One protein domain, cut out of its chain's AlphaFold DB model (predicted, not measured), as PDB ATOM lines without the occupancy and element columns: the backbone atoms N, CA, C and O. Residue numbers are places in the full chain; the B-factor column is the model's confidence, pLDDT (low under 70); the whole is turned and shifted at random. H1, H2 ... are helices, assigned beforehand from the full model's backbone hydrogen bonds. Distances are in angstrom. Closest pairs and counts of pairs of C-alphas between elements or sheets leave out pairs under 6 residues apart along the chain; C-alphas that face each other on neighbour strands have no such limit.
ATOM      1  N   ALA A  60     196.839 224.565 328.573       67.50
ATOM      2  CA  ALA A  60     195.561 223.894 328.827       67.50
ATOM      3  C   ALA A  60     194.332 224.602 328.206       67.50
ATOM      4  O   ALA A  60     193.477 223.944 327.626       67.50
ATOM      5  N   CYS A  61     194.231 225.939 328.248       67.94
ATOM      6  CA  CYS A  61     193.155 226.671 327.561       67.94
ATOM      7  C   CYS A  61     193.324 226.657 326.040       67.94
ATOM      8  O   CYS A  61     192.348 226.842 325.316       67.94
ATOM      9  N   ARG A  62     194.548 226.474 325.534       70.50
ATOM     10  CA  ARG A  62     194.798 226.327 324.098       70.50
ATOM     11  C   ARG A  62     194.423 224.929 323.621       70.50
ATOM     12  O   ARG A  62     193.842 224.825 322.548       70.50
ATOM     13  N   ASP A  63     194.716 223.913 324.417       72.25
ATOM     14  CA  ASP A  63     194.366 222.525 324.134       72.25
ATOM     15  C   ASP A  63     192.854 222.332 324.239       72.25
ATOM     16  O   ASP A  63     192.259 221.813 323.308       72.25
ATOM     17  N   ALA A  64     192.197 222.917 325.247       68.88
ATOM     18  CA  ALA A  64     190.734 222.969 325.319       68.88
ATOM     19  C   ALA A  64     190.111 223.726 324.127       68.88
ATOM     20  O   ALA A  64     189.144 223.260 323.534       68.88
ATOM     21  N   CYS A  65     190.686 224.866 323.720       69.31
ATOM     22  CA  CYS A  65     190.297 225.564 322.484       69.31
ATOM     23  C   CYS A  65     190.462 224.686 321.237       69.31
ATOM     24  O   CYS A  65     189.687 224.801 320.292       69.31
ATOM     25  N   ARG A  66     191.560 223.926 321.165       73.44
ATOM     26  CA  ARG A  66     191.903 223.090 320.014       73.44
ATOM     27  C   ARG A  66     190.941 221.911 319.944       73.44
ATOM     28  O   ARG A  66     190.413 221.664 318.871       73.44
ATOM     29  N   GLU A  67     190.634 221.314 321.089       71.19
ATOM     30  CA  GLU A  67     189.649 220.249 321.243       71.19
ATOM     31  C   GLU A  67     188.249 220.711 320.830       71.19
ATOM     32  O   GLU A  67     187.588 220.067 320.025       71.19
ATOM     33  N   GLN A  68     187.840 221.907 321.260       66.00
ATOM     34  CA  GLN A  68     186.576 222.525 320.837       66.00
ATOM     35  C   GLN A  68     186.525 222.874 319.340       66.00
ATOM     36  O   GLN A  68     185.443 223.067 318.794       66.00
ATOM     37  N   ARG A  69     187.678 222.986 318.668       65.94
ATOM     38  CA  ARG A  69     187.783 223.225 317.217       65.94
ATOM     39  C   ARG A  69     187.942 221.933 316.415       65.94
ATOM     40  O   ARG A  69     188.047 222.019 315.191       65.94
ATOM     41  N   ASN A  70     187.954 220.767 317.065       74.94
ATOM     42  CA  ASN A  70     187.913 219.492 316.361       74.94
ATOM     43  C   ASN A  70     186.551 219.355 315.656       74.94
ATOM     44  O   ASN A  70     185.522 219.620 316.288       74.94
ATOM     45  N   PRO A  71     186.526 218.975 314.364       63.88
ATOM     46  CA  PRO A  71     185.315 218.922 313.548       63.88
ATOM     47  C   PRO A  71     184.456 217.699 313.904       63.88
ATOM     48  O   PRO A  71     184.333 216.751 313.135       63.88
ATOM     49  N   THR A  72     183.854 217.738 315.087       76.12
ATOM     50  CA  THR A  72     182.846 216.783 315.562       76.12
ATOM     51  C   THR A  72     181.486 217.486 315.570       76.12
ATOM     52  O   THR A  72     181.418 218.699 315.777       76.12
ATOM     53  N   LYS A  73     180.386 216.766 315.328       69.94
ATOM     54  CA  LYS A  73     179.040 217.354 315.159       69.94
ATOM     55  C   LYS A  73     178.584 218.103 316.420       69.94
ATOM     56  O   LYS A  73     178.031 219.195 316.334       69.94
ATOM     57  N   GLU A  74     178.921 217.560 317.583       72.25
ATOM     58  CA  GLU A  74     178.669 218.105 318.920       72.25
ATOM     59  C   GLU A  74     179.490 219.383 319.168       72.25
ATOM     60  O   GLU A  74     178.983 220.372 319.701       72.25
ATOM     61  N   ASN A  75     180.740 219.401 318.696       67.56
ATOM     62  CA  ASN A  75     181.627 220.561 318.779       67.56
ATOM     63  C   ASN A  75     181.197 221.685 317.829       67.56
ATOM     64  O   ASN A  75     181.273 222.852 318.208       67.56
ATOM     65  N   LEU A  76     180.704 221.361 316.626       68.19
ATOM     66  CA  LEU A  76     180.133 222.360 315.717       68.19
ATOM     67  C   LEU A  76     178.936 223.066 316.365       68.19
ATOM     68  O   LEU A  76     178.871 224.294 316.330       68.19
ATOM     69  N   ILE A  77     178.029 222.327 317.008       66.75
ATOM     70  CA  ILE A  77     176.869 222.908 317.706       66.75
ATOM     71  C   ILE A  77     177.332 223.833 318.848       66.75
ATOM     72  O   ILE A  77     176.879 224.975 318.940       66.75
ATOM     73  N   ALA A  78     178.304 223.396 319.657       62.88
ATOM     74  CA  ALA A  78     178.861 224.194 320.754       62.88
ATOM     75  C   ALA A  78     179.639 225.443 320.282       62.88
ATOM     76  O   ALA A  78     179.585 226.502 320.915       62.88
ATOM     77  N   PHE A  79     180.354 225.352 319.158       59.12
ATOM     78  CA  PHE A  79     181.127 226.461 318.596       59.12
ATOM     79  C   PHE A  79     180.225 227.539 317.982       59.12
ATOM     80  O   PHE A  79     180.501 228.731 318.140       59.12
ATOM     81  N   THR A  80     179.126 227.132 317.339       59.75
ATOM     82  CA  THR A  80     178.179 228.044 316.675       59.75
ATOM     83  C   THR A  80     177.388 228.893 317.682       59.75
ATOM     84  O   THR A  80     177.056 230.035 317.378       59.75
ATOM     85  N   GLY A  81     177.153 228.387 318.901       55.50
ATOM     86  CA  GLY A  81     176.454 229.119 319.969       55.50
ATOM     87  C   GLY A  81     177.331 230.085 320.777       55.50
ATOM     88  O   GLY A  81     176.858 231.138 321.201       55.50
ATOM     89  N   ASN A  82     178.616 229.760 320.978       52.88
ATOM     90  CA  ASN A  82     179.438 230.462 321.973       52.88
ATOM     91  C   ASN A  82     180.680 231.159 321.400       52.88
ATOM     92  O   ASN A  82     181.244 231.999 322.102       52.88
ATOM     93  N   GLY A  83     181.102 230.861 320.160       51.81
ATOM     94  CA  GLY A  83     182.078 231.596 319.326       51.81
ATOM     95  C   GLY A  83     183.457 231.935 319.921       51.81
ATOM     96  O   GLY A  83     184.315 232.515 319.253       51.81
ATOM     97  N   LYS A  84     183.697 231.625 321.190       55.81
ATOM     98  CA  LYS A  84     184.848 232.038 321.980       55.81
ATOM     99  C   LYS A  84     185.172 230.866 322.883       55.81
ATOM    100  O   LYS A  84     184.340 230.487 323.703       55.81
ATOM    101  N   CYS A  85     186.385 230.326 322.783       57.91
ATOM    102  CA  CYS A  85     186.854 229.470 323.860       57.91
ATOM    103  C   CYS A  85     186.881 230.337 325.122       57.91
ATOM    104  O   CYS A  85     187.666 231.289 325.219       57.91
ATOM    105  N   ALA A  86     185.980 230.059 326.053       54.78
ATOM    106  CA  ALA A  86     185.943 230.759 327.317       54.78
ATOM    107  C   ALA A  86     187.217 230.390 328.083       54.78
ATOM    108  O   ALA A  86     187.439 229.238 328.449       54.78
ATOM    109  N   SER A  87     188.107 231.357 328.289       57.38
ATOM    110  CA  SER A  87     189.209 231.185 329.230       57.38
ATOM    111  C   SER A  87     188.617 231.058 330.634       57.38
ATOM    112  O   SER A  87     188.032 232.020 331.133       57.38
ATOM    113  N   ASN A  88     188.756 229.877 331.241       61.22
ATOM    114  CA  ASN A  88     188.229 229.579 332.570       61.22
ATOM    115  C   ASN A  88     188.768 230.589 333.605       61.22
ATOM    116  O   ASN A  88     189.984 230.804 333.649       61.22
ATOM    117  N   PRO A  89     187.924 231.197 334.458       60.44
ATOM    118  CA  PRO A  89     188.352 232.189 335.452       60.44
ATOM    119  C   PRO A  89     189.464 231.688 336.386       60.44
ATOM    120  O   PRO A  89     190.397 232.432 336.683       60.44
ATOM    121  N   THR A  90     189.417 230.406 336.758       64.12
ATOM    122  CA  THR A  90     190.403 229.715 337.611       64.12
ATOM    123  C   THR A  90     191.791 229.653 336.974       64.12
ATOM    124  O   THR A  90     192.800 229.958 337.601       64.12
ATOM    125  N   SER A  91     191.856 229.391 335.667       66.19
ATOM    126  CA  SER A  91     193.129 229.385 334.937       66.19
ATOM    127  C   SER A  91     193.825 230.749 334.944       66.19
ATOM    128  O   SER A  91     195.057 230.835 334.908       66.19
ATOM    129  N   LYS A  92     193.041 231.831 335.015       67.31
ATOM    130  CA  LYS A  92     193.544 233.200 335.072       67.31
ATOM    131  C   LYS A  92     194.052 233.547 336.473       67.31
ATOM    132  O   LYS A  92     195.096 234.182 336.564       67.31
ATOM    133  N   SER A  93     193.370 233.130 337.541       74.62
ATOM    134  CA  SER A  93     193.843 233.356 338.916       74.62
ATOM    135  C   SER A  93     195.117 232.568 339.215       74.62
ATOM    136  O   SER A  93     196.099 233.161 339.656       74.62
ATOM    137  N   ASP A  94     195.165 231.278 338.875       78.50
ATOM    138  CA  ASP A  94     196.327 230.421 339.167       78.50
ATOM    139  C   ASP A  94     197.589 230.884 338.439       78.50
ATOM    140  O   ASP A  94     198.698 230.866 338.975       78.50
ATOM    141  N   SER A  95     197.430 231.347 337.201       73.31
ATOM    142  CA  SER A  95     198.541 231.889 336.426       73.31
ATOM    143  C   SER A  95     199.013 233.255 336.921       73.31
ATOM    144  O   SER A  95     200.209 233.535 336.847       73.31
ATOM    145  N   TRP A  96     198.120 234.087 337.464       76.38
ATOM    146  CA  TRP A  96     198.501 235.327 338.142       76.38
ATOM    147  C   TRP A  96     199.248 235.059 339.452       76.38
ATOM    148  O   TRP A  96     200.278 235.684 339.696       76.38
ATOM    149  N   ILE A  97     198.806 234.082 340.249       79.88
ATOM    150  CA  ILE A  97     199.487 233.667 341.487       79.88
ATOM    151  C   ILE A  97     200.880 233.100 341.176       79.88
ATOM    152  O   ILE A  97     201.875 233.477 341.798       79.88
ATOM    153  N   ARG A  98     200.992 232.250 340.148       81.81
ATOM    154  CA  ARG A  98     202.280 231.739 339.645       81.81
ATOM    155  C   ARG A  98     203.196 232.843 339.115       81.81
ATOM    156  O   ARG A  98     204.408 232.789 339.294       81.81
ATOM    157  N   PHE A  99     202.629 233.854 338.462       78.12
ATOM    158  CA  PHE A  99     203.393 235.000 337.981       78.12
ATOM    159  C   PHE A  99     203.974 235.811 339.144       78.12
ATOM    160  O   PHE A  99     205.176 236.079 339.144       78.12
ATOM    161  N   LEU A 100     203.154 236.144 340.146       79.94
ATOM    162  CA  LEU A 100     203.582 236.902 341.323       79.94
ATOM    163  C   LEU A 100     204.603 236.129 342.168       79.94
ATOM    164  O   LEU A 100     205.623 236.695 342.539       79.94
ATOM    165  N   SER A 101     204.401 234.828 342.382       82.25
ATOM    166  CA  SER A 101     205.367 233.975 343.103       82.25
ATOM    167  C   SER A 101     206.708 233.811 342.380       82.25
ATOM    168  O   SER A 101     207.718 233.521 343.012       82.25
ATOM    169  N   SER A 102     206.758 234.043 341.064       78.12
ATOM    170  CA  SER A 102     208.018 234.039 340.310       78.12
ATOM    171  C   SER A 102     208.867 235.300 340.516       78.12
ATOM    172  O   SER A 102     210.002 235.349 340.035       78.12
ATOM    173  N   ILE A 103     208.316 236.352 341.129       84.19
ATOM    174  CA  ILE A 103     209.034 237.588 341.443       84.19
ATOM    175  C   ILE A 103     209.697 237.393 342.808       84.19
ATOM    176  O   ILE A 103     209.074 237.575 343.847       84.19
ATOM    177  N   THR A 104     210.960 236.978 342.798       84.31
ATOM    178  CA  THR A 104     211.777 236.833 344.010       84.31
ATOM    179  C   THR A 104     212.658 238.065 344.218       84.31
ATOM    180  O   THR A 104     212.855 238.853 343.288       84.31
ATOM    181  N   SER A 105     213.241 238.215 345.410       77.75
ATOM    182  CA  SER A 105     214.179 239.304 345.741       77.75
ATOM    183  C   SER A 105     215.420 239.357 344.839       77.75
ATOM    184  O   SER A 105     216.045 240.404 344.730       77.75
ATOM    185  N   ASN A 106     215.746 238.258 344.150       83.25
ATOM    186  CA  ASN A 106     216.850 238.168 343.193       83.25
ATOM    187  C   ASN A 106     216.450 238.556 341.750       83.25
ATOM    188  O   ASN A 106     217.238 238.426 340.817       83.25
ATOM    189  N   THR A 107     215.204 238.983 341.518       82.38
ATOM    190  CA  THR A 107     214.758 239.374 340.174       82.38
ATOM    191  C   THR A 107     215.293 240.765 339.843       82.38
ATOM    192  O   THR A 107     214.920 241.743 340.488       82.38
ATOM    193  N   SER A 108     216.135 240.873 338.812       83.50
ATOM    194  CA  SER A 108     216.654 242.167 338.361       83.50
ATOM    195  C   SER A 108     215.525 243.099 337.894       83.50
ATOM    196  O   SER A 108     214.478 242.649 337.415       83.50
ATOM    197  N   SER A 109     215.745 244.414 337.962       81.69
ATOM    198  CA  SER A 109     214.796 245.413 337.443       81.69
ATOM    199  C   SER A 109     214.498 245.216 335.949       81.69
ATOM    200  O   SER A 109     213.358 245.383 335.510       81.69
ATOM    201  N   ALA A 110     215.491 244.779 335.169       80.50
ATOM    202  CA  ALA A 110     215.333 244.452 333.756       80.50
ATOM    203  C   ALA A 110     214.409 243.242 333.543       80.50
ATOM    204  O   ALA A 110     213.567 243.247 332.640       80.50
ATOM    205  N   ASP A 111     214.521 242.212 334.377       81.62
ATOM    206  CA  ASP A 111     213.691 241.013 334.263       81.62
ATOM    207  C   ASP A 111     212.281 241.233 334.811       81.62
ATOM    208  O   ASP A 111     211.315 240.733 334.229       81.62
ATOM    209  N   LEU A 112     212.133 242.066 335.844       84.81
ATOM    210  CA  LEU A 112     210.845 242.609 336.280       84.81
ATOM    211  C   LEU A 112     210.146 243.358 335.146       84.81
ATOM    212  O   LEU A 112     208.975 243.099 334.860       84.81
ATOM    213  N   TRP A 113     210.866 244.236 334.446       82.50
ATOM    214  CA  TRP A 113     210.325 244.974 333.309       82.50
ATOM    215  C   TRP A 113     209.896 244.035 332.175       82.50
ATOM    216  O   TRP A 113     208.770 244.135 331.682       82.50
ATOM    217  N   LYS A 114     210.727 243.049 331.809       78.81
ATOM    218  CA  LYS A 114     210.360 242.016 330.821       78.81
ATOM    219  C   LYS A 114     209.110 241.239 331.245       78.81
ATOM    220  O   LYS A 114     208.201 241.060 330.431       78.81
ATOM    221  N   LYS A 115     209.028 240.817 332.511       80.31
ATOM    222  CA  LYS A 115     207.867 240.112 333.078       80.31
ATOM    223  C   LYS A 115     206.607 240.981 333.057       80.31
ATOM    224  O   LYS A 115     205.558 240.500 332.633       80.31
ATOM    225  N   GLY A 116     206.702 242.262 333.411       79.25
ATOM    226  CA  GLY A 116     205.589 243.216 333.343       79.25
ATOM    227  C   GLY A 116     205.090 243.446 331.912       79.25
ATOM    228  O   GLY A 116     203.885 243.415 331.644       79.25
ATOM    229  N   LYS A 117     206.010 243.582 330.950       76.50
ATOM    230  CA  LYS A 117     205.682 243.697 329.518       76.50
ATOM    231  C   LYS A 117     205.014 242.425 328.991       76.50
ATOM    232  O   LYS A 117     204.066 242.526 328.209       76.50
ATOM    233  N   ALA A 118     205.467 241.250 329.437       73.25
ATOM    234  CA  ALA A 118     204.860 239.966 329.105       73.25
ATOM    235  C   ALA A 118     203.455 239.816 329.701       73.25
ATOM    236  O   ALA A 118     202.538 239.414 328.983       73.25
ATOM    237  N   GLY A 119     203.270 240.229 330.959       73.75
ATOM    238  CA  GLY A 119     201.967 240.356 331.609       73.75
ATOM    239  C   GLY A 119     201.014 241.173 330.747       73.75
ATOM    240  O   GLY A 119     200.018 240.665 330.248       73.75
ATOM    241  N   ASN A 120     201.371 242.409 330.414       74.00
ATOM    242  CA  ASN A 120     200.499 243.254 329.601       74.00
ATOM    243  C   ASN A 120     200.374 242.792 328.121       74.00
ATOM    244  O   ASN A 120     199.562 243.307 327.347       74.00
ATOM    245  N   GLY A 121     201.136 241.779 327.691       65.75
ATOM    246  CA  GLY A 121     201.176 241.309 326.303       65.75
ATOM    247  C   GLY A 121     201.674 242.384 325.335       65.75
ATOM    248  O   GLY A 121     201.270 242.404 324.168       65.75
TER     249      GLY A 121
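What this domain is: This is residues 60 to 121 of the 176 residues of an uncharacterized protein of Araneus ventricosus (UniProt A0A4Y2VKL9). What is the shape on first sight? This is an open, drawn-out chain of four helices with no compact core: H1 runs toward one end of the long axis, H2 turns across that end, and the link after H2 leads back to H3. H3 then runs on toward the other end, where the chain turns and H4 comes back beside it, as an open U with a gap between its arms. What is it made of? The printed part has 62 residues with four named helices in the order H1, H2, H3, H4 and no named strand, and the class is all helix. How large is it? It is extended, with a radius of gyration of the C-alphas of 16.9 A, and its C-alphas span 51 by 18 by 15 A, the outline of a rod.

How they stand to each other: How does the first helix stand to the second? H1, residues 60 to 68, and H2, residues 73 to 82, only just touch, with 3 pairs of C-alphas within 8 A; the closest are those of Gln 68 and Asn 75, 5.7 A apart. They run opposite ways at a steep tilt of 63 degrees. What comes near the third helix? H3, residues 89 to 101, is close to H1 but not clearly touching it: their closest C-alphas, those of Cys 61 and Ser 91, are 7.9 A apart, and the two run opposite ways at a shallow tilt of 25 degrees. H4, residues 109 to 119, and H3 are near each other, with 5 pairs of C-alphas within 10 A and the closest pair 8.4 A apart. Which helices stay apart, and how are the backbones? H2 and H3 are apart, as are H1 and H4, and H2 and H4. In H1, H2, H3 and H4 every O i to N i+4 pair is within hydrogen-bond range.

Where its parts are: Where does the first helix lie? H1 begins at C-alpha 60, at (195.561, 223.894, 328.827), and measures 12.1 A from first to last C-alpha. How long are the next two? H2, residues 73 to 82, measures 14.8 A, and H3, residues 89 to 101, the longest helix by residues, measures 18.7 A and begins at C-alpha 89, at (188.352, 232.189, 335.452). Where does the last one end? H4, residues 109 to 119, measures 15.0 A and ends at C-alpha 119, at (201.967, 240.356, 331.609).

The domain as a whole: How far does it reach? The two C-alphas farthest apart are those of Lys 73 and Ser 105, 51.5 A. Is the printed part unbroken, and are its links long? It has no cut; the link from H1 to H2 is tight, and those from H2 to H3 and from H3 to H4 are short. Where is confidence low? The mean pLDDT of the printed part is 71.5, and 27 residues are under 70, among them residues 75 to 92.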